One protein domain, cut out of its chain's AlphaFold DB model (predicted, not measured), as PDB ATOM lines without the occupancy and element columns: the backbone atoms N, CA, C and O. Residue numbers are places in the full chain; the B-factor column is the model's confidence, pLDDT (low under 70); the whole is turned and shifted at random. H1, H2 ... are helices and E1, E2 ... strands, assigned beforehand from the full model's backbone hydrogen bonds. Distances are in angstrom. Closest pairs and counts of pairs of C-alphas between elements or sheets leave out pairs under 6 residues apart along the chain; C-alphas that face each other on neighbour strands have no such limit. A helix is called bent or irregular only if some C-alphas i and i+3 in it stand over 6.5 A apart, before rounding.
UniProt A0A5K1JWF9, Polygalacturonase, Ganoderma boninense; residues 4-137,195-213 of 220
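This is residues 4 to 137 and 195 to 213 of the 220 residues of the protein "Polygalacturonase" of Ganoderma boninense (UniProt A0A5K1JWF9). A strongly twisted six-stranded sheet runs through the middle, with H4 over one face and H6 over the other. H5, the longest helix, packs on H6 and H7, while H1 and H2 lie farthest out, and residues 118 to 123 stick out as a free loop. The printed part has 153 residues with seven named helices and six named strands, in the order H1 H2 E1 H3 H4 E2 H5 H6 H7 E3 E4 E5 E6; the class is mixed, helices and strands. The mixed sheet runs E1 E2 E3 E4 E6 E5. The whole is compact, with a radius of gyration of the C-alphas of 15.5 A and spans of 44 by 36 by 32 A.

H1, residues 4 to 9, is close but not clearly touching H4, residues 39 to 50; their closest C-alphas, of Trp 6 and Ala 48, are 7.7 A apart. H2, residues 12 to 19, meets H1 only through their link and only grazes the sheet. E1, residues 25 to 28, H3, residues 34 to 37, H4 and E2, residues 54 to 60, form a strand-helix-strand unit, two parallel neighbour strands with helices between, with a right-handed crossover; N 58 and O 27 are 2.8 A apart, within hydrogen-bond range. H3 only grazes the sheet and touches H4 only at the corner, the closest C-alphas being those of Val 36 and Arg 42, 4.9 A apart. H4 has a height over the sheet of 10.1 A and is over E3, residues 109 to 115, running slantwise to the strands at 44 degrees to E3 on the local plane; it is only just not over E2, on which 2 of its 12 C-alphas fall. H5, residues 67 to 83, only grazes the sheet; with residues 72 to 77 alone it touches H6, residues 90 to 99, at a steep tilt of 48 degrees, opposite ways, closest at the C-alphas of His 76 and Arg 96, 6.4 A apart. H7, residues 101 to 104, only grazes the sheet and touches H5, closest at the C-alphas of Phe 102 and Leu 69, 5.1 A apart. H6, on the opposite face from H4 in three layers, helices on both faces of a sheet, is over E4, residues 127 to 136, and E6, residues 206 to 211, at a height of 9.1 A. E3 is antiparallel to E2, with N 57 and O 112 2.8 A apart, and forms a hairpin with E4, with N 111 and O 131 2.8 A apart. E6 is antiparallel to E4, with N 208 and O 134 2.7 A apart, and forms a hairpin with the edge strand E5, residues 197 to 199, with N 199 and O 207 2.8 A apart. Each O i to N i+4 pair is within hydrogen-bond range in H1, H2, H4 and H6, and 9 of 13 are in H5; H3 and H7 are too short for such a pair.

H1 begins at C-alpha 4, (258.173, 223.148, 182.198). H4 is 16.3 A long, H6 14.6 A and H5 22.1 A; H5 is irregular, with C-alphas 69 and 72 7.2 A apart, and has a kink of 32 degrees near residue 74. E2 measures 17.2 A, E3 17.4 A, E4 28.0 A and E6 16.5 A; E6 ends at C-alpha 211, (243.300, 240.535, 164.693).

The two C-alphas farthest apart, of Pro 12 and Glu 203, are 46.0 A apart. Residues 138 to 194 are not printed, and C-alphas 137 and 195 are 17.1 A apart across the cut. Of the links that are printed whole, E3 to E4 is long, with 11 residues. Mean pLDDT of the printed part is 84.5; 12 residues are under 70, among them 32 to 35 and 200 to 203.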
ATOM      1  N   GLN A   4     257.098 224.118 182.350       76.25
ATOM      2  CA  GLN A   4     258.173 223.148 182.198       76.25
ATOM      3  C   GLN A   4     258.336 222.681 180.747       76.25
ATOM      4  O   GLN A   4     259.434 222.770 180.215       76.25
ATOM      5  N   TRP A   5     257.245 222.305 180.070       77.56
ATOM      6  CA  TRP A   5     257.309 221.837 178.678       77.56
ATOM      7  C   TRP A   5     257.942 222.880 177.749       77.56
ATOM      8  O   TRP A   5     258.774 222.555 176.907       77.56
ATOM      9  N   TRP A   6     257.590 224.156 177.938       77.31
ATOM     10  CA  TRP A   6     258.161 225.250 177.152       77.31
ATOM     11  C   TRP A   6     259.673 225.398 177.369       77.31
ATOM     12  O   TRP A   6     260.416 225.586 176.410       77.31
ATOM     13  N   LYS A   7     260.131 225.277 178.622       79.75
ATOM     14  CA  LYS A   7     261.557 225.329 178.984       79.75
ATOM     15  C   LYS A   7     262.340 224.132 178.444       79.75
ATOM     16  O   LYS A   7     263.510 224.286 178.106       79.75
ATOM     17  N   ASP A   8     261.698 222.972 178.347       82.88
ATOM     18  CA  ASP A   8     262.313 221.766 177.794       82.88
ATOM     19  C   ASP A   8     262.462 221.871 176.264       82.88
ATOM     20  O   ASP A   8     263.468 221.437 175.705       82.88
ATOM     21  N   MET A   9     261.496 222.500 175.584       81.94
ATOM     22  CA  MET A   9     261.527 222.721 174.131       81.94
ATOM     23  C   MET A   9     262.476 223.851 173.717       81.94
ATOM     24  O   MET A   9     263.223 223.723 172.745       81.94
ATOM     25  N   ILE A  10     262.450 224.972 174.439       84.88
ATOM     26  CA  ILE A  10     263.288 226.143 174.176       84.88
ATOM     27  C   ILE A  10     264.391 226.186 175.226       84.88
ATOM     28  O   ILE A  10     264.258 226.800 176.284       84.88
ATOM     29  N   THR A  11     265.509 225.534 174.910       86.62
ATOM     30  CA  THR A  11     266.669 225.526 175.808       86.62
ATOM     31  C   THR A  11     267.162 226.954 176.093       86.62
ATOM     32  O   THR A  11     267.082 227.818 175.210       86.62
ATOM     33  N   PRO A  12     267.763 227.215 177.272       86.56
ATOM     34  CA  PRO A  12     268.333 228.526 177.590       86.56
ATOM     35  C   PRO A  12     269.313 229.035 176.527       86.56
ATOM     36  O   PRO A  12     269.347 230.224 176.228       86.56
ATOM     37  N   LYS A  13     270.062 228.122 175.894       87.88
ATOM     38  CA  LYS A  13     270.985 228.443 174.802       87.88
ATOM     39  C   LYS A  13     270.255 228.944 173.553       87.88
ATOM     40  O   LYS A  13     270.703 229.911 172.945       87.88
ATOM     41  N   LEU A  14     269.142 228.314 173.168       85.19
ATOM     42  CA  LEU A  14     268.341 228.755 172.022       85.19
ATOM     43  C   LEU A  14     267.714 230.129 172.287       85.19
ATOM     44  O   LEU A  14     267.784 231.005 171.429       85.19
ATOM     45  N   ALA A  15     267.167 230.330 173.489       83.56
ATOM     46  CA  ALA A  15     266.624 231.621 173.911       83.56
ATOM     47  C   ALA A  15     267.703 232.716 173.905       83.56
ATOM     48  O   ALA A  15     267.473 233.810 173.394       83.56
ATOM     49  N   GLN A  16     268.909 232.404 174.392       85.69
ATOM     50  CA  GLN A  16     270.037 233.327 174.346       85.69
ATOM     51  C   GLN A  16     270.384 233.709 172.901       85.69
ATOM     52  O   GLN A  16     270.487 234.894 172.608       85.69
ATOM     53  N   ILE A  17     270.501 232.736 171.989       84.62
ATOM     54  CA  ILE A  17     270.777 232.990 170.563       84.62
ATOM     55  C   ILE A  17     269.684 233.862 169.933       84.62
ATOM     56  O   ILE A  17     270.003 234.783 169.187       84.62
ATOM     57  N   ALA A  18     268.410 233.614 170.242       81.94
ATOM     58  CA  ALA A  18     267.310 234.449 169.763       81.94
ATOM     59  C   ALA A  18     267.417 235.897 170.278       81.94
ATOM     60  O   ALA A  18     267.153 236.841 169.543       81.94
ATOM     61  N   SER A  19     267.872 236.080 171.521       77.62
ATOM     62  CA  SER A  19     267.972 237.397 172.159       77.62
ATOM     63  C   SER A  19     269.152 238.269 171.700       77.62
ATOM     64  O   SER A  19     269.172 239.456 172.015       77.62
ATOM     65  N   THR A  20     270.122 237.755 170.927       79.38
ATOM     66  CA  THR A  20     271.313 238.529 170.504       79.38
ATOM     67  C   THR A  20     271.053 239.563 169.391       79.38
ATOM     68  O   THR A  20     271.985 239.974 168.705       79.38
ATOM     69  N   GLY A  21     269.802 239.982 169.175       67.19
ATOM     70  CA  GLY A  21     269.405 241.137 168.348       67.19
ATOM     71  C   GLY A  21     269.509 240.979 166.825       67.19
ATOM     72  O   GLY A  21     268.833 241.698 166.097       67.19
ATOM     73  N   HIS A  22     270.311 240.036 166.332       77.12
ATOM     74  CA  HIS A  22     270.496 239.772 164.895       77.12
ATOM     75  C   HIS A  22     269.811 238.492 164.403       77.12
ATOM     76  O   HIS A  22     269.879 238.180 163.215       77.12
ATOM     77  N   ASN A  23     269.175 237.742 165.304       83.25
ATOM     78  CA  ASN A  23     268.553 236.464 164.992       83.25
ATOM     79  C   ASN A  23     267.035 236.569 165.096       83.25
ATOM     80  O   ASN A  23     266.501 237.176 166.019       83.25
ATOM     81  N   GLU A  24     266.349 235.911 164.171       85.69
ATOM     82  CA  GLU A  24     264.903 235.746 164.212       85.69
ATOM     83  C   GLU A  24     264.587 234.308 164.607       85.69
ATOM     84  O   GLU A  24     264.968 233.359 163.916       85.69
ATOM     85  N   LEU A  25     263.894 234.138 165.733       88.62
ATOM     86  CA  LEU A  25     263.395 232.835 166.149       88.62
ATOM     87  C   LEU A  25     262.000 232.604 165.566       88.62
ATOM     88  O   LEU A  25     261.071 233.372 165.826       88.62
ATOM     89  N   TYR A  26     261.868 231.513 164.815       90.94
ATOM     90  CA  TYR A  26     260.620 231.034 164.234       90.94
ATOM     91  C   TYR A  26     260.163 229.768 164.960       90.94
ATOM     92  O   TYR A  26     260.947 228.833 165.121       90.94
ATOM     93  N   VAL A  27     258.897 229.712 165.369       90.81
ATOM     94  CA  VAL A  27     258.334 228.567 166.103       90.81
ATOM     95  C   VAL A  27     257.117 228.007 165.366       90.81
ATOM     96  O   VAL A  27     256.092 228.669 165.240       90.81
ATOM     97  N   GLY A  28     257.196 226.766 164.890       90.25
ATOM     98  CA  GLY A  28     256.049 226.039 164.336       90.25
ATOM     99  C   GLY A  28     255.454 225.088 165.372       90.25
ATOM    100  O   GLY A  28     256.084 224.094 165.718       90.25
ATOM    101  N   MET A  29     254.247 225.368 165.862       87.31
ATOM    102  CA  MET A  29     253.551 224.524 166.835       87.31
ATOM    103  C   MET A  29     252.503 223.662 166.136       87.31
ATOM    104  O   MET A  29     251.422 224.128 165.778       87.31
ATOM    105  N   LEU A  30     252.794 222.369 166.009       82.19
ATOM    106  CA  LEU A  30     251.834 221.348 165.575       82.19
ATOM    107  C   LEU A  30     250.966 220.880 166.757       82.19
ATOM    108  O   LEU A  30     250.830 219.686 167.012       82.19
ATOM    109  N   ALA A  31     250.446 221.829 167.535       70.38
ATOM    110  CA  ALA A  31     249.632 221.555 168.713       70.38
ATOM    111  C   ALA A  31     248.138 221.554 168.360       70.38
ATOM    112  O   ALA A  31     247.708 222.247 167.437       70.38
ATOM    113  N   CYS A  32     247.345 220.787 169.110       66.62
ATOM    114  CA  CYS A  32     245.893 220.776 168.971       66.62
ATOM    115  C   CYS A  32     245.266 222.097 169.451       66.62
ATOM    116  O   CYS A  32     245.827 222.811 170.290       66.62
ATOM    117  N   GLY A  33     244.052 222.381 168.966       67.00
ATOM    118  CA  GLY A  33     243.339 223.632 169.227       67.00
ATOM    119  C   GLY A  33     243.237 224.053 170.693       67.00
ATOM    120  O   GLY A  33     243.236 225.243 170.979       67.00
ATOM    121  N   ALA A  34     243.245 223.124 171.652       69.12
ATOM    122  CA  ALA A  34     243.141 223.458 173.073       69.12
ATOM    123  C   ALA A  34     244.194 224.485 173.542       69.12
ATOM    124  O   ALA A  34     243.870 225.368 174.333       69.12
ATOM    125  N   LEU A  35     245.428 224.441 173.028       69.00
ATOM    126  CA  LEU A  35     246.478 225.379 173.450       69.00
ATOM    127  C   LEU A  35     246.150 226.839 173.088       69.00
ATOM    128  O   LEU A  35     246.608 227.768 173.747       69.00
ATOM    129  N   VAL A  36     245.350 227.036 172.044       70.06
ATOM    130  CA  VAL A  36     245.144 228.336 171.408       70.06
ATOM    131  C   VAL A  36     243.702 228.837 171.471       70.06
ATOM    132  O   VAL A  36     243.453 230.045 171.467       70.06
ATOM    133  N   THR A  37     242.739 227.922 171.570       74.81
ATOM    134  CA  THR A  37     241.315 228.238 171.673       74.81
ATOM    135  C   THR A  37     240.964 228.745 173.072       74.81
ATOM    136  O   THR A  37     240.164 229.672 173.191       74.81
ATOM    137  N   TYR A  38     241.587 228.208 174.132       84.62
ATOM    138  CA  TYR A  38     241.359 228.686 175.498       84.62
ATOM    139  C   TYR A  38     242.125 229.981 175.769       84.62
ATOM    140  O   TYR A  38     243.347 230.026 175.647       84.62
ATOM    141  N   GLU A  39     241.410 231.016 176.205       85.19
ATOM    142  CA  GLU A  39     241.972 232.346 176.458       85.19
ATOM    143  C   GLU A  39     243.149 232.319 177.431       85.19
ATOM    144  O   GLU A  39     244.225 232.802 177.094       85.19
ATOM    145  N   LYS A  40     242.993 231.667 178.589       86.50
ATOM    146  CA  LYS A  40     244.075 231.545 179.574       86.50
ATOM    147  C   LYS A  40     245.333 230.902 178.977       86.50
ATOM    148  O   LYS A  40     246.432 231.416 179.159       86.50
ATOM    149  N   ALA A  41     245.176 229.793 178.250       84.94
ATOM    150  CA  ALA A  41     246.302 229.093 177.631       84.94
ATOM    151  C   ALA A  41     246.980 229.952 176.556       84.94
ATOM    152  O   ALA A  41     248.207 230.000 176.490       84.94
ATOM    153  N   ARG A  42     246.183 230.683 175.771       86.88
ATOM    154  CA  ARG A  42     246.663 231.620 174.756       86.88
ATOM    155  C   ARG A  42     247.444 232.783 175.370       86.88
ATOM    156  O   ARG A  42     248.526 233.086 174.879       86.88
ATOM    157  N   THR A  43     246.952 233.397 176.444       86.88
ATOM    158  CA  THR A  43     247.654 234.484 177.148       86.88
ATOM    159  C   THR A  43     248.977 234.001 177.741       86.88
ATOM    160  O   THR A  43     250.005 234.657 177.584       86.88
ATOM    161  N   GLU A  44     248.988 232.818 178.361       87.00
ATOM    162  CA  GLU A  44     250.218 232.202 178.878       87.00
ATOM    163  C   GLU A  44     251.223 231.891 177.756       87.00
ATOM    164  O   GLU A  44     252.423 232.103 177.926       87.00
ATOM    165  N   LEU A  45     250.746 231.426 176.598       87.19
ATOM    166  CA  LEU A  45     251.578 231.189 175.420       87.19
ATOM    167  C   LEU A  45     252.159 232.495 174.864       87.19
ATOM    168  O   LEU A  45     253.350 232.548 174.572       87.19
ATOM    169  N   MET A  46     251.358 233.558 174.757       88.31
ATOM    170  CA  MET A  46     251.839 234.875 174.328       88.31
ATOM    171  C   MET A  46     252.921 235.411 175.270       88.31
ATOM    172  O   MET A  46     253.967 235.858 174.804       88.31
ATOM    173  N   ALA A  47     252.721 235.301 176.586       87.88
ATOM    174  CA  ALA A  47     253.731 235.684 177.568       87.88
ATOM    175  C   ALA A  47     255.030 234.871 177.408       87.88
ATOM    176  O   ALA A  47     256.124 235.437 177.448       87.88
ATOM    177  N   ALA A  48     254.918 233.559 177.174       87.44
ATOM    178  CA  ALA A  48     256.066 232.681 176.964       87.44
ATOM    179  C   ALA A  48     256.840 233.011 175.674       87.44
ATOM    180  O   ALA A  48     258.066 233.062 175.705       87.44
ATOM    181  N   LEU A  49     256.135 233.268 174.567       88.56
ATOM    182  CA  LEU A  49     256.717 233.677 173.281       88.56
ATOM    183  C   LEU A  49     257.424 235.035 173.381       88.56
ATOM    184  O   LEU A  49     258.533 235.197 172.870       88.56
ATOM    185  N   ASN A  50     256.800 235.992 174.074       87.56
ATOM    186  CA  ASN A  50     257.354 237.326 174.274       87.56
ATOM    187  C   ASN A  50     258.632 237.288 175.128       87.56
ATOM    188  O   ASN A  50     259.617 237.939 174.794       87.56
ATOM    189  N   GLY A  51     258.652 236.467 176.185       84.56
ATOM    190  CA  GLY A  51     259.801 236.336 177.089       84.56
ATOM    191  C   GLY A  51     261.086 235.799 176.442       84.56
ATOM    192  O   GLY A  51     262.152 235.922 177.033       84.56
ATOM    193  N   ILE A  52     260.999 235.217 175.242       83.19
ATOM    194  CA  ILE A  52     262.153 234.712 174.477       83.19
ATOM    195  C   ILE A  52     262.336 235.429 173.132       83.19
ATOM    196  O   ILE A  52     263.093 234.956 172.288       83.19
ATOM    197  N   HIS A  53     261.633 236.546 172.917       83.81
ATOM    198  CA  HIS A  53     261.713 237.355 171.699       83.81
ATOM    199  C   HIS A  53     261.471 236.565 170.400       83.81
ATOM    200  O   HIS A  53     262.173 236.751 169.406       83.81
ATOM    201  N   VAL A  54     260.465 235.680 170.381       86.81
ATOM    202  CA  VAL A  54     260.062 235.011 169.133       86.81
ATOM    203  C   VAL A  54     259.615 236.050 168.110       86.81
ATOM    204  O   VAL A  54     258.763 236.885 168.404       86.81
ATOM    205  N   ALA A  55     260.174 235.977 166.900       88.88
ATOM    206  CA  ALA A  55     259.791 236.851 165.795       88.88
ATOM    207  C   ALA A  55     258.426 236.436 165.236       88.88
ATOM    208  O   ALA A  55     257.530 237.265 165.060       88.88
ATOM    209  N   HIS A  56     258.263 235.129 165.004       91.88
ATOM    210  CA  HIS A  56     257.033 234.547 164.489       91.88
ATOM    211  C   HIS A  56     256.761 233.174 165.104       91.88
ATOM    212  O   HIS A  56     257.647 232.318 165.144       91.88
ATOM    213  N   ALA A  57     255.516 232.929 165.510       92.56
ATOM    214  CA  ALA A  57     255.038 231.592 165.830       92.56
ATOM    215  C   ALA A  57     253.761 231.249 165.067       92.56
ATOM    216  O   ALA A  57     252.888 232.097 164.879       92.56
ATOM    217  N   PHE A  58     253.640 229.988 164.667       93.31
ATOM    218  CA  PHE A  58     252.477 229.449 163.973       93.31
ATOM    219  C   PHE A  58     251.817 228.362 164.809       93.31
ATOM    220  O   PHE A  58     252.506 227.501 165.351       93.31
ATOM    221  N   ALA A  59     250.493 228.386 164.888       92.12
ATOM    222  CA  ALA A  59     249.689 227.342 165.508       92.12
ATOM    223  C   ALA A  59     248.384 227.122 164.740       92.12
ATOM    224  O   ALA A  59     248.036 227.891 163.845       92.12
ATOM    225  N   PHE A  60     247.649 226.078 165.107       90.75
ATOM    226  CA  PHE A  60     246.445 225.643 164.410       90.75
ATOM    227  C   PHE A  60     245.332 225.376 165.422       90.75
ATOM    228  O   PHE A  60     245.582 224.804 166.482       90.75
ATOM    229  N   SER A  61     244.106 225.821 165.136       87.69
ATOM    230  CA  SER A  61     243.016 225.787 166.126       87.69
ATOM    231  C   SER A  61     242.105 224.555 166.043       87.69
ATOM    232  O   SER A  61     241.235 224.384 166.897       87.69
ATOM    233  N   THR A  62     242.304 223.659 165.073       86.88
ATOM    234  CA  THR A  62     241.519 222.418 164.972       86.88
ATOM    235  C   THR A  62     241.893 221.417 166.074       86.88
ATOM    236  O   THR A  62     243.063 221.239 166.418       86.88
ATOM    237  N   LYS A  63     240.886 220.746 166.655       82.06
ATOM    238  CA  LYS A  63     241.063 219.792 167.769       82.06
ATOM    239  C   LYS A  63     241.906 218.570 167.390       82.06
ATOM    240  O   LYS A  63     242.678 218.091 168.210       82.06
ATOM    241  N   GLU A  64     241.798 218.120 166.146       83.06
ATOM    242  CA  GLU A  64     242.483 216.941 165.610       83.06
ATOM    243  C   GLU A  64     243.299 217.334 164.380       83.06
ATOM    244  O   GLU A  64     243.041 216.894 163.256       83.06
ATOM    245  N   LEU A  65     244.252 218.245 164.587       85.06
ATOM    246  CA  LEU A  65     245.155 218.666 163.525       85.06
ATOM    247  C   LEU A  65     245.834 217.437 162.915       85.06
ATOM    248  O   LEU A  65     246.502 216.684 163.616       85.06
ATOM    249  N   GLN A  66     245.700 217.280 161.601       88.69
ATOM    250  CA  GLN A  66     246.416 216.274 160.828       88.69
ATOM    251  C   GLN A  66     247.713 216.911 160.311       88.69
ATOM    252  O   GLN A  66     247.646 217.723 159.382       88.69
ATOM    253  N   PRO A  67     248.899 216.586 160.867       88.69
ATOM    254  CA  PRO A  67     250.139 217.290 160.527       88.69
ATOM    255  C   PRO A  67     250.471 217.249 159.035       88.69
ATOM    256  O   PRO A  67     250.980 218.227 158.491       88.69
ATOM    257  N   ALA A  68     250.101 216.163 158.349       91.06
ATOM    258  CA  ALA A  68     250.271 216.012 156.905       91.06
ATOM    259  C   ALA A  68     249.635 217.165 156.106       91.06
ATOM    260  O   ALA A  68     250.206 217.600 155.106       91.06
ATOM    261  N   LEU A  69     248.514 217.726 156.571       89.56
ATOM    262  CA  LEU A  69     247.838 218.843 155.903       89.56
ATOM    263  C   LEU A  69     248.628 220.156 155.992       89.56
ATOM    264  O   LEU A  69     248.463 221.024 155.141       89.56
ATOM    265  N   THR A  70     249.516 220.299 156.981       92.12
ATOM    266  CA  THR A  70     250.354 221.498 157.172       92.12
ATOM    267  C   THR A  70     251.648 221.478 156.357       92.12
ATOM    268  O   THR A  70     252.344 222.489 156.278       92.12
ATOM    269  N   SER A  71     251.977 220.344 155.734       92.56
ATOM    270  CA  SER A  71     253.251 220.122 155.040       92.56
ATOM    271  C   SER A  71     253.543 221.176 153.968       92.56
ATOM    272  O   SER A  71     254.619 221.767 153.983       92.56
ATOM    273  N   LEU A  72     252.576 221.474 153.094       92.88
ATOM    274  CA  LEU A  72     252.734 222.495 152.052       92.88
ATOM    275  C   LEU A  72     252.968 223.887 152.639       92.88
ATOM    276  O   LEU A  72     253.818 224.620 152.146       92.88
ATOM    277  N   PHE A  73     252.268 224.237 153.723       93.12
ATOM    278  CA  PHE A  73     252.487 225.514 154.400       93.12
ATOM    279  C   PHE A  73     253.939 225.643 154.870       93.12
ATOM    280  O   PHE A  73     254.607 226.622 154.539       93.12
ATOM    281  N   PHE A  74     254.451 224.637 155.589       93.50
ATOM    282  CA  PHE A  74     255.828 224.667 156.079       93.50
ATOM    283  C   PHE A  74     256.856 224.582 154.952       93.50
ATOM    284  O   PHE A  74     257.878 225.256 155.031       93.50
ATOM    285  N   TYR A  75     256.579 223.834 153.885       94.38
ATOM    286  CA  TYR A  75     257.434 223.790 152.701       94.38
ATOM    287  C   TYR A  75     257.593 225.181 152.068       94.38
ATOM    288  O   TYR A  75     258.716 225.655 151.894       94.38
ATOM    289  N   HIS A  76     256.480 225.876 151.798       93.12
ATOM    290  CA  HIS A  76     256.511 227.230 151.240       93.12
ATOM    291  C   HIS A  76     257.128 228.241 152.204       93.12
ATOM    292  O   HIS A  76     257.885 229.111 151.778       93.12
ATOM    293  N   PHE A  77     256.859 228.112 153.504       93.44
ATOM    294  CA  PHE A  77     257.491 228.931 154.530       93.44
ATOM    295  C   PHE A  77     259.018 228.753 154.543       93.44
ATOM    296  O   PHE A  77     259.738 229.745 154.480       93.44
ATOM    297  N   ILE A  78     259.526 227.517 154.557       93.88
ATOM    298  CA  ILE A  78     260.970 227.240 154.569       93.88
ATOM    299  C   ILE A  78     261.635 227.811 153.314       93.88
ATOM    300  O   ILE A  78     262.608 228.555 153.429       93.88
ATOM    301  N   HIS A  79     261.097 227.511 152.131       94.69
ATOM    302  CA  HIS A  79     261.669 227.995 150.876       94.69
ATOM    303  C   HIS A  79     261.661 229.521 150.792       94.69
ATOM    304  O   HIS A  79     262.704 230.148 150.633       94.69
ATOM    305  N   GLN A  80     260.498 230.138 150.962       93.19
ATOM    306  CA  GLN A  80     260.356 231.562 150.685       93.19
ATOM    307  C   GLN A  80     260.892 232.428 151.828       93.19
ATOM    308  O   GLN A  80     261.481 233.471 151.585       93.19
ATOM    309  N   VAL A  81     260.677 232.047 153.090       91.94
ATOM    310  CA  VAL A  81     261.062 232.888 154.238       91.94
ATOM    311  C   VAL A  81     262.479 232.581 154.692       91.94
ATOM    312  O   VAL A  81     263.285 233.495 154.838       91.94
ATOM    313  N   LEU A  82     262.808 231.310 154.917       91.75
ATOM    314  CA  LEU A  82     264.094 230.967 155.528       91.75
ATOM    315  C   LEU A  82     265.236 230.963 154.507       91.75
ATOM    316  O   LEU A  82     266.312 231.483 154.803       91.75
ATOM    317  N   ILE A  83     265.002 230.400 153.318       93.88
ATOM    318  CA  ILE A  83     266.019 230.297 152.262       93.88
ATOM    319  C   ILE A  83     266.075 231.594 151.446       93.88
ATOM    320  O   ILE A  83     267.128 232.219 151.358       93.88
ATOM    321  N   GLU A  84     264.943 232.033 150.892       94.06
ATOM    322  CA  GLU A  84     264.875 233.205 150.003       94.06
ATOM    323  C   GLU A  84     264.766 234.546 150.748       94.06
ATOM    324  O   GLU A  84     264.804 235.603 150.119       94.06
ATOM    325  N   ARG A  85     264.645 234.528 152.084       91.19
ATOM    326  CA  ARG A  85     264.550 235.733 152.931       91.19
ATOM    327  C   ARG A  85     263.395 236.664 152.555       91.19
ATOM    328  O   ARG A  85     263.449 237.867 152.810       91.19
ATOM    329  N   MET A  86     262.320 236.125 151.979       91.06
ATOM    330  CA  MET A  86     261.124 236.910 151.709       91.06
ATOM    331  C   MET A  86     260.468 237.332 153.029       91.06
ATOM    332  O   MET A  86     260.203 236.478 153.881       91.06
ATOM    333  N   PRO A  87     260.099 238.614 153.182       88.94
ATOM    334  CA  PRO A  87     259.486 239.098 154.410       88.94
ATOM    335  C   PRO A  87     258.129 238.427 154.653       88.94
ATOM    336  O   PRO A  87     257.358 238.194 153.713       88.94
ATOM    337  N   LEU A  88     257.800 238.176 155.922       87.88
ATOM    338  CA  LEU A  88     256.473 237.743 156.371       87.88
ATOM    339  C   LEU A  88     255.537 238.938 156.572       87.88
ATOM    340  O   LEU A  88     255.093 239.245 157.675       87.88
ATOM    341  N   SER A  89     255.222 239.627 155.479       85.31
ATOM    342  CA  SER A  89     254.151 240.619 155.485       85.31
ATOM    343  C   SER A  89     252.786 239.943 155.365       85.31
ATOM    344  O   SER A  89     252.662 238.798 154.920       85.31
ATOM    345  N   ARG A  90     251.718 240.682 155.681       80.25
ATOM    346  CA  ARG A  90     250.342 240.197 155.502       80.25
ATOM    347  C   ARG A  90     250.066 239.731 154.065       80.25
ATOM    348  O   ARG A  90     249.413 238.709 153.866       80.25
ATOM    349  N   ARG A  91     250.611 240.435 153.066       80.81
ATOM    350  CA  ARG A  91     250.455 240.081 151.646       80.81
ATOM    351  C   ARG A  91     251.148 238.764 151.307       80.81
ATOM    352  O   ARG A  91     250.557 237.927 150.637       80.81
ATOM    353  N   THR A  92     252.381 238.567 151.765       87.56
ATOM    354  CA  THR A  92     253.111 237.327 151.466       87.56
ATOM    355  C   THR A  92     252.558 236.146 152.271       87.56
ATOM    356  O   THR A  92     252.657 235.005 151.824       87.56
ATOM    357  N   MET A  93     251.931 236.388 153.429       89.31
ATOM    358  CA  MET A  93     251.164 235.366 154.147       89.31
ATOM    359  C   MET A  93     249.967 234.876 153.323       89.31
ATOM    360  O   MET A  93     249.792 233.671 153.178       89.31
ATOM    361  N   ALA A  94     249.191 235.788 152.726       85.50
ATOM    362  CA  ALA A  94     248.050 235.430 151.879       85.50
ATOM    363  C   ALA A  94     248.446 234.474 150.739       85.50
ATOM    364  O   ALA A  94     247.822 233.432 150.563       85.50
ATOM    365  N   THR A  95     249.540 234.777 150.033       86.56
ATOM    366  CA  THR A  95     250.066 233.919 148.958       86.56
ATOM    367  C   THR A  95     250.457 232.527 149.461       86.56
ATOM    368  O   THR A  95     250.186 231.531 148.797       86.56
ATOM    369  N   ARG A  96     251.056 232.417 150.651       89.38
ATOM    370  CA  ARG A  96     251.435 231.115 151.230       89.38
ATOM    371  C   ARG A  96     250.227 230.290 151.639       89.38
ATOM    372  O   ARG A  96     250.195 229.086 151.412       89.38
ATOM    373  N   LEU A  97     249.234 230.942 152.233       90.75
ATOM    374  CA  LEU A  97     247.974 230.313 152.614       90.75
ATOM    375  C   LEU A  97     247.196 229.819 151.387       90.75
ATOM    376  O   LEU A  97     246.578 228.759 151.437       90.75
ATOM    377  N   GLU A  98     247.261 230.551 150.275       88.00
ATOM    378  CA  GLU A  98     246.701 230.128 148.991       88.00
ATOM    379  C   GLU A  98     247.411 228.889 148.427       88.00
ATOM    380  O   GLU A  98     246.755 227.953 147.973       88.00
ATOM    381  N   GLN A  99     248.742 228.837 148.518       88.12
ATOM    382  CA  GLN A  99     249.534 227.677 148.093       88.12
ATOM    383  C   GLN A  99     249.331 226.454 149.009       88.12
ATOM    384  O   GLN A  99     249.400 225.307 148.565       88.12
ATOM    385  N   ALA A 100     249.017 226.677 150.286       88.81
ATOM    386  CA  ALA A 100     248.741 225.635 151.266       88.81
ATOM    387  C   ALA A 100     247.267 225.178 151.227       88.81
ATOM    388  O   ALA A 100     246.538 225.228 152.218       88.81
ATOM    389  N   VAL A 101     246.823 224.682 150.071       83.56
ATOM    390  CA  VAL A 101     245.414 224.324 149.806       83.56
ATOM    391  C   VAL A 101     244.793 223.376 150.845       83.56
ATOM    392  O   VAL A 101     243.593 223.447 151.119       83.56
ATOM    393  N   PHE A 102     245.603 222.514 151.465       83.69
ATOM    394  CA  PHE A 102     245.151 221.524 152.442       83.69
ATOM    395  C   PHE A 102     244.877 222.086 153.839       83.69
ATOM    396  O   PHE A 102     244.144 221.451 154.591       83.69
ATOM    397  N   ILE A 103     245.405 223.257 154.214       87.94
ATOM    398  CA  ILE A 103     245.069 223.837 155.525       87.94
ATOM    399  C   ILE A 103     243.750 224.605 155.483       87.94
ATOM    400  O   ILE A 103     242.995 224.533 156.447       87.94
ATOM    401  N   GLY A 104     243.412 225.262 154.366       85.00
ATOM    402  CA  GLY A 104     242.247 226.154 154.297       85.00
ATOM    403  C   GLY A 104     240.939 225.485 154.705       85.00
ATOM    404  O   GLY A 104     240.215 225.963 155.576       85.00
ATOM    405  N   ARG A 105     240.659 224.301 154.162       84.12
ATOM    406  CA  ARG A 105     239.414 223.582 154.477       84.12
ATOM    407  C   ARG A 105     239.409 222.918 155.853       84.12
ATOM    408  O   ARG A 105     238.354 222.468 156.294       84.12
ATOM    409  N   HIS A 106     240.548 222.842 156.534       86.62
ATOM    410  CA  HIS A 106     240.729 221.924 157.656       86.62
ATOM    411  C   HIS A 106     241.096 222.605 158.966       86.62
ATOM    412  O   HIS A 106     240.722 222.111 160.029       86.62
ATOM    413  N   THR A 107     241.815 223.724 158.922       88.44
ATOM    414  CA  THR A 107     242.237 224.405 160.138       88.44
ATOM    415  C   THR A 107     242.472 225.893 159.914       88.44
ATOM    416  O   THR A 107     243.181 226.276 158.982       88.44
ATOM    417  N   PRO A 108     241.959 226.753 160.806       90.38
ATOM    418  CA  PRO A 108     242.480 228.101 160.937       90.38
ATOM    419  C   PRO A 108     243.961 228.065 161.321       90.38
ATOM    420  O   PRO A 108     244.407 227.163 162.043       90.38
ATOM    421  N   LEU A 109     244.701 229.064 160.848       92.00
ATOM    422  CA  LEU A 109     246.095 229.294 161.203       92.00
ATOM    423  C   LEU A 109     246.184 230.502 162.130       92.00
ATOM    424  O   LEU A 109     245.621 231.556 161.862       92.00
ATOM    425  N   LEU A 110     246.919 230.350 163.217       92.38
ATOM    426  CA  LEU A 110     247.196 231.391 164.189       92.38
ATOM    427  C   LEU A 110     248.642 231.821 164.043       92.38
ATOM    428  O   LEU A 110     249.550 230.995 164.119       92.38
ATOM    429  N   HIS A 111     248.844 233.112 163.833       93.38
ATOM    430  CA  HIS A 111     250.149 233.718 163.650       93.38
ATOM    431  C   HIS A 111     250.403 234.710 164.771       93.38
ATOM    432  O   HIS A 111     249.782 235.771 164.832       93.38
ATOM    433  N   PHE A 112     251.324 234.345 165.649       92.19
ATOM    434  CA  PHE A 112     251.888 235.244 166.637       92.19
ATOM    435  C   PHE A 112     253.064 235.953 165.981       92.19
ATOM    436  O   PHE A 112     253.954 235.291 165.441       92.19
ATOM    437  N   HIS A 113     253.069 237.276 165.979       91.38
ATOM    438  CA  HIS A 113     254.141 238.050 165.367       91.38
ATOM    439  C   HIS A 113     254.333 239.380 166.064       91.38
ATOM    440  O   HIS A 113     253.402 239.945 166.628       91.38
ATOM    441  N   ASN A 114     255.564 239.861 166.022       87.56
ATOM    442  CA  ASN A 114     255.911 241.168 166.541       87.56
ATOM    443  C   ASN A 114     255.505 242.247 165.536       87.56
ATOM    444  O   ASN A 114     256.040 242.312 164.431       87.56
ATOM    445  N   GLU A 115     254.586 243.119 165.937       83.06
ATOM    446  CA  GLU A 115     254.142 244.261 165.142       83.06
ATOM    447  C   GLU A 115     254.557 245.550 165.858       83.06
ATOM    448  O   GLU A 115     254.372 245.699 167.068       83.06
ATOM    449  N   LYS A 116     255.134 246.506 165.120       75.31
ATOM    450  CA  LYS A 116     255.255 247.876 165.627       75.31
ATOM    451  C   LYS A 116     253.903 248.562 165.435       75.31
ATOM    452  O   LYS A 116     253.432 248.585 164.296       75.31
ATOM    453  N   PRO A 117     253.284 249.121 166.489       71.62
ATOM    454  CA  PRO A 117     252.024 249.834 166.340       71.62
ATOM    455  C   PRO A 117     252.158 250.952 165.301       71.62
ATOM    456  O   PRO A 117     253.168 251.660 165.259       71.62
ATOM    457  N   GLU A 118     251.160 251.107 164.441       69.19
ATOM    458  CA  GLU A 118     251.178 252.144 163.413       69.19
ATOM    459  C   GLU A 118     251.223 253.537 164.065       69.19
ATOM    460  O   GLU A 118     250.529 253.798 165.046       69.19
ATOM    461  N   GLY A 119     252.101 254.417 163.574       71.44
ATOM    462  CA  GLY A 119     252.327 255.741 164.168       71.44
ATOM    463  C   GLY A 119     253.150 255.748 165.464       71.44
ATOM    464  O   GLY A 119     253.342 256.812 166.052       71.44
ATOM    465  N   SER A 120     253.663 254.597 165.915       74.56
ATOM    466  CA  SER A 120     254.545 254.550 167.085       74.56
ATOM    467  C   SER A 120     255.932 255.156 166.794       74.56
ATOM    468  O   SER A 120     256.420 255.084 165.660       74.56
ATOM    469  N   PRO A 121     256.594 255.770 167.798       76.94
ATOM    470  CA  PRO A 121     257.953 256.286 167.646       76.94
ATOM    471  C   PRO A 121     258.924 255.213 167.142       76.94
ATOM    472  O   PRO A 121     258.765 254.034 167.446       76.94
ATOM    473  N   ALA A 122     260.004 255.609 166.459       71.81
ATOM    474  CA  ALA A 122     261.012 254.665 165.948       71.81
ATOM    475  C   ALA A 122     261.589 253.728 167.036       71.81
ATOM    476  O   ALA A 122     261.943 252.581 166.745       71.81
ATOM    477  N   LEU A 123     261.623 254.220 168.281       75.31
ATOM    478  CA  LEU A 123     262.095 253.537 169.489       75.31
ATOM    479  C   LEU A 123     261.032 252.677 170.192       75.31
ATOM    480  O   LEU A 123     261.349 252.037 171.190       75.31
ATOM    481  N   ALA A 124     259.783 252.665 169.721       75.50
ATOM    482  CA  ALA A 124     258.752 251.822 170.306       75.50
ATOM    483  C   ALA A 124     259.135 250.346 170.162       75.50
ATOM    484  O   ALA A 124     259.525 249.881 169.081       75.50
ATOM    485  N   LEU A 125     259.030 249.622 171.276       74.75
ATOM    486  CA  LEU A 125     259.236 248.186 171.283       74.75
ATOM    487  C   LEU A 125     258.092 247.516 170.511       74.75
ATOM    488  O   LEU A 125     256.940 247.941 170.642       74.75
ATOM    489  N   PRO A 126     258.389 246.499 169.689       78.00
ATOM    490  CA  PRO A 126     257.344 245.725 169.047       78.00
ATOM    491  C   PRO A 126     256.475 245.026 170.097       78.00
ATOM    492  O   PRO A 126     256.972 244.585 171.134       78.00
ATOM    493  N   VAL A 127     255.184 244.913 169.799       83.44
ATOM    494  CA  VAL A 127     254.217 244.189 170.625       83.44
ATOM    495  C   VAL A 127     253.897 242.870 169.935       83.44
ATOM    496  O   VAL A 127     253.715 242.827 168.716       83.44
ATOM    497  N   LEU A 128     253.840 241.789 170.712       87.69
ATOM    498  CA  LEU A 128     253.424 240.493 170.197       87.69
ATOM    499  C   LEU A 128     251.918 240.520 169.908       87.69
ATOM    500  O   LEU A 128     251.093 240.520 170.819       87.69
ATOM    501  N   THR A 129     251.571 240.492 168.630       89.25
ATOM    502  CA  THR A 129     250.202 240.464 168.119       89.25
ATOM    503  C   THR A 129     249.818 239.045 167.716       89.25
ATOM    504  O   THR A 129     250.651 238.258 167.266       89.25
ATOM    505  N   LEU A 130     248.527 238.719 167.819       90.56
ATOM    506  CA  LEU A 130     247.951 237.494 167.271       90.56
ATOM    507  C   LEU A 130     247.005 237.810 166.111       90.56
ATOM    508  O   LEU A 130     246.014 238.528 166.263       90.56
ATOM    509  N   THR A 131     247.289 237.225 164.952       91.50
ATOM    510  CA  THR A 131     246.396 237.230 163.789       91.50
ATOM    511  C   THR A 131     245.904 235.818 163.511       91.50
ATOM    512  O   THR A 131     246.696 234.887 163.395       91.50
ATOM    513  N   GLU A 132     244.592 235.653 163.392       91.31
ATOM    514  CA  GLU A 132     243.981 234.413 162.930       91.31
ATOM    515  C   GLU A 132     243.622 234.512 161.458       91.31
ATOM    516  O   GLU A 132     242.956 235.447 161.016       91.31
ATOM    517  N   TYR A 133     244.042 233.500 160.719       91.75
ATOM    518  CA  TYR A 133     243.757 233.308 159.319       91.75
ATOM    519  C   TYR A 133     242.730 232.192 159.170       91.75
ATOM    520  O   TYR A 133     242.973 231.050 159.568       91.75
ATOM    521  N   ARG A 134     241.578 232.515 158.583       91.06
ATOM    522  CA  ARG A 134     240.502 231.561 158.295       91.06
ATOM    523  C   ARG A 134     240.187 231.562 156.820       91.06
ATOM    524  O   ARG A 134     239.848 232.605 156.269       91.06
ATOM    525  N   TRP A 135     240.232 230.396 156.202       92.00
ATOM    526  CA  TRP A 135     239.660 230.221 154.879       92.00
ATOM    527  C   TRP A 135     238.142 230.090 155.008       92.00
ATOM    528  O   TRP A 135     237.652 229.343 155.855       92.00
ATOM    529  N   THR A 136     237.407 230.832 154.187       88.81
ATOM    530  CA  THR A 136     235.946 230.878 154.170       88.81
ATOM    531  C   THR A 136     235.408 230.528 152.787       88.81
ATOM    532  O   THR A 136     236.002 230.860 151.758       88.81
ATOM    533  N   HIS A 137     234.263 229.852 152.774       88.62
ATOM    534  CA  HIS A 137     233.517 229.522 151.567       88.62
ATOM    535  C   HIS A 137     232.042 229.338 151.913       88.62
ATOM    536  O   HIS A 137     231.725 228.569 152.822       88.62
ATOM    537  N   ALA A 195     235.119 242.972 161.593       66.62
ATOM    538  CA  ALA A 195     236.407 242.575 162.176       66.62
ATOM    539  C   ALA A 195     237.210 241.618 161.279       66.62
ATOM    540  O   ALA A 195     238.085 240.891 161.758       66.62
ATOM    541  N   VAL A 196     236.877 241.570 159.989       77.81
ATOM    542  CA  VAL A 196     237.388 240.567 159.057       77.81
ATOM    543  C   VAL A 196     237.965 241.261 157.834       77.81
ATOM    544  O   VAL A 196     237.255 241.923 157.083       77.81
ATOM    545  N   GLU A 197     239.264 241.093 157.621       83.88
ATOM    546  CA  GLU A 197     239.931 241.557 156.411       83.88
ATOM    547  C   GLU A 197     240.045 240.401 155.424       83.88
ATOM    548  O   GLU A 197     240.670 239.382 155.721       83.88
ATOM    549  N   GLU A 198     239.453 240.546 154.242       85.50
ATOM    550  CA  GLU A 198     239.632 239.578 153.164       85.50
ATOM    551  C   GLU A 198     241.035 239.712 152.563       85.50
ATOM    552  O   GLU A 198     241.419 240.736 151.994       85.50
ATOM    553  N   LEU A 199     241.799 238.631 152.652       84.19
ATOM    554  CA  LEU A 199     243.017 238.441 151.892       84.19
ATOM    555  C   LEU A 199     242.569 237.911 150.536       84.19
ATOM    556  O   LEU A 199     242.140 236.766 150.435       84.19
ATOM    557  N   ARG A 200     242.599 238.754 149.501       68.19
ATOM    558  CA  ARG A 200     242.224 238.328 148.146       68.19
ATOM    559  C   ARG A 200     243.054 237.104 147.745       68.19
ATOM    560  O   ARG A 200     244.246 237.234 147.482       68.19
ATOM    561  N   THR A 201     242.404 235.951 147.702       63.97
ATOM    562  CA  THR A 201     242.918 234.677 147.188       63.97
ATOM    563  C   THR A 201     241.970 234.194 146.090       63.97
ATOM    564  O   THR A 201     240.850 234.697 146.010       63.97
ATOM    565  N   GLY A 202     242.429 233.316 145.196       60.62
ATOM    566  CA  GLY A 202     241.735 232.929 143.963       60.62
ATOM    567  C   GLY A 202     240.331 232.313 144.116       60.62
ATOM    568  O   GLY A 202     239.708 232.319 145.170       60.62
ATOM    569  N   GLU A 203     239.812 231.750 143.023       58.72
ATOM    570  CA  GLU A 203     238.377 231.460 142.815       58.72
ATOM    571  C   GLU A 203     237.742 230.408 143.755       58.72
ATOM    572  O   GLU A 203     236.524 230.263 143.785       58.72
ATOM    573  N   ASN A 204     238.528 229.694 144.567       74.75
ATOM    574  CA  ASN A 204     238.077 228.536 145.351       74.75
ATOM    575  C   ASN A 204     237.914 228.822 146.852       74.75
ATOM    576  O   ASN A 204     238.174 227.943 147.671       74.75
ATOM    577  N   GLY A 205     237.491 230.029 147.222       82.19
ATOM    578  CA  GLY A 205     237.323 230.471 148.609       82.19
ATOM    579  C   GLY A 205     238.357 231.517 149.022       82.19
ATOM    580  O   GLY A 205     239.397 231.687 148.386       82.19
ATOM    581  N   VAL A 206     238.051 232.238 150.094       88.31
ATOM    582  CA  VAL A 206     238.786 233.449 150.475       88.31
ATOM    583  C   VAL A 206     239.455 233.236 151.820       88.31
ATOM    584  O   VAL A 206     238.826 232.761 152.763       88.31
ATOM    585  N   TRP A 207     240.729 233.588 151.940       90.38
ATOM    586  CA  TRP A 207     241.353 233.699 153.253       90.38
ATOM    587  C   TRP A 207     240.978 235.022 153.903       90.38
ATOM    588  O   TRP A 207     240.967 236.070 153.274       90.38
ATOM    589  N   THR A 208     240.695 234.985 155.193       90.06
ATOM    590  CA  THR A 208     240.379 236.165 155.990       90.06
ATOM    591  C   THR A 208     241.346 236.281 157.150       90.06
ATOM    592  O   THR A 208     241.720 235.264 157.730       90.06
ATOM    593  N   ALA A 209     241.750 237.502 157.484       90.62
ATOM    594  CA  ALA A 209     242.565 237.814 158.647       90.62
ATOM    595  C   ALA A 209     241.714 238.495 159.724       90.62
ATOM    596  O   ALA A 209     240.948 239.419 159.442       90.62
ATOM    597  N   ARG A 210     241.878 238.045 160.967       88.56
ATOM    598  CA  ARG A 210     241.237 238.604 162.160       88.56
ATOM    599  C   ARG A 210     242.314 238.909 163.180       88.56
ATOM    600  O   ARG A 210     243.021 238.004 163.625       88.56
ATOM    601  N   LYS A 211     242.461 240.180 163.549       86.12
ATOM    602  CA  LYS A 211     243.300 240.535 164.693       86.12
ATOM    603  C   LYS A 211     242.534 240.195 165.965       86.12
ATOM    604  O   LYS A 211     241.392 240.618 166.129       86.12
ATOM    605  N   PHE A 212     243.168 239.457 166.864       78.12
ATOM    606  CA  PHE A 212     242.691 239.403 168.238       78.12
ATOM    607  C   PHE A 212     243.033 240.756 168.862       78.12
ATOM    608  O   PHE A 212     244.210 241.097 168.969       78.12
ATOM    609  N   LEU A 213     242.010 241.558 169.167       57.78
ATOM    610  CA  LEU A 213     242.209 242.834 169.851       57.78
ATOM    611  C   LEU A 213     242.875 242.576 171.205       57.78
ATOM    612  O   LEU A 213     242.574 241.595 171.886       57.78
TER     613      LEU A 213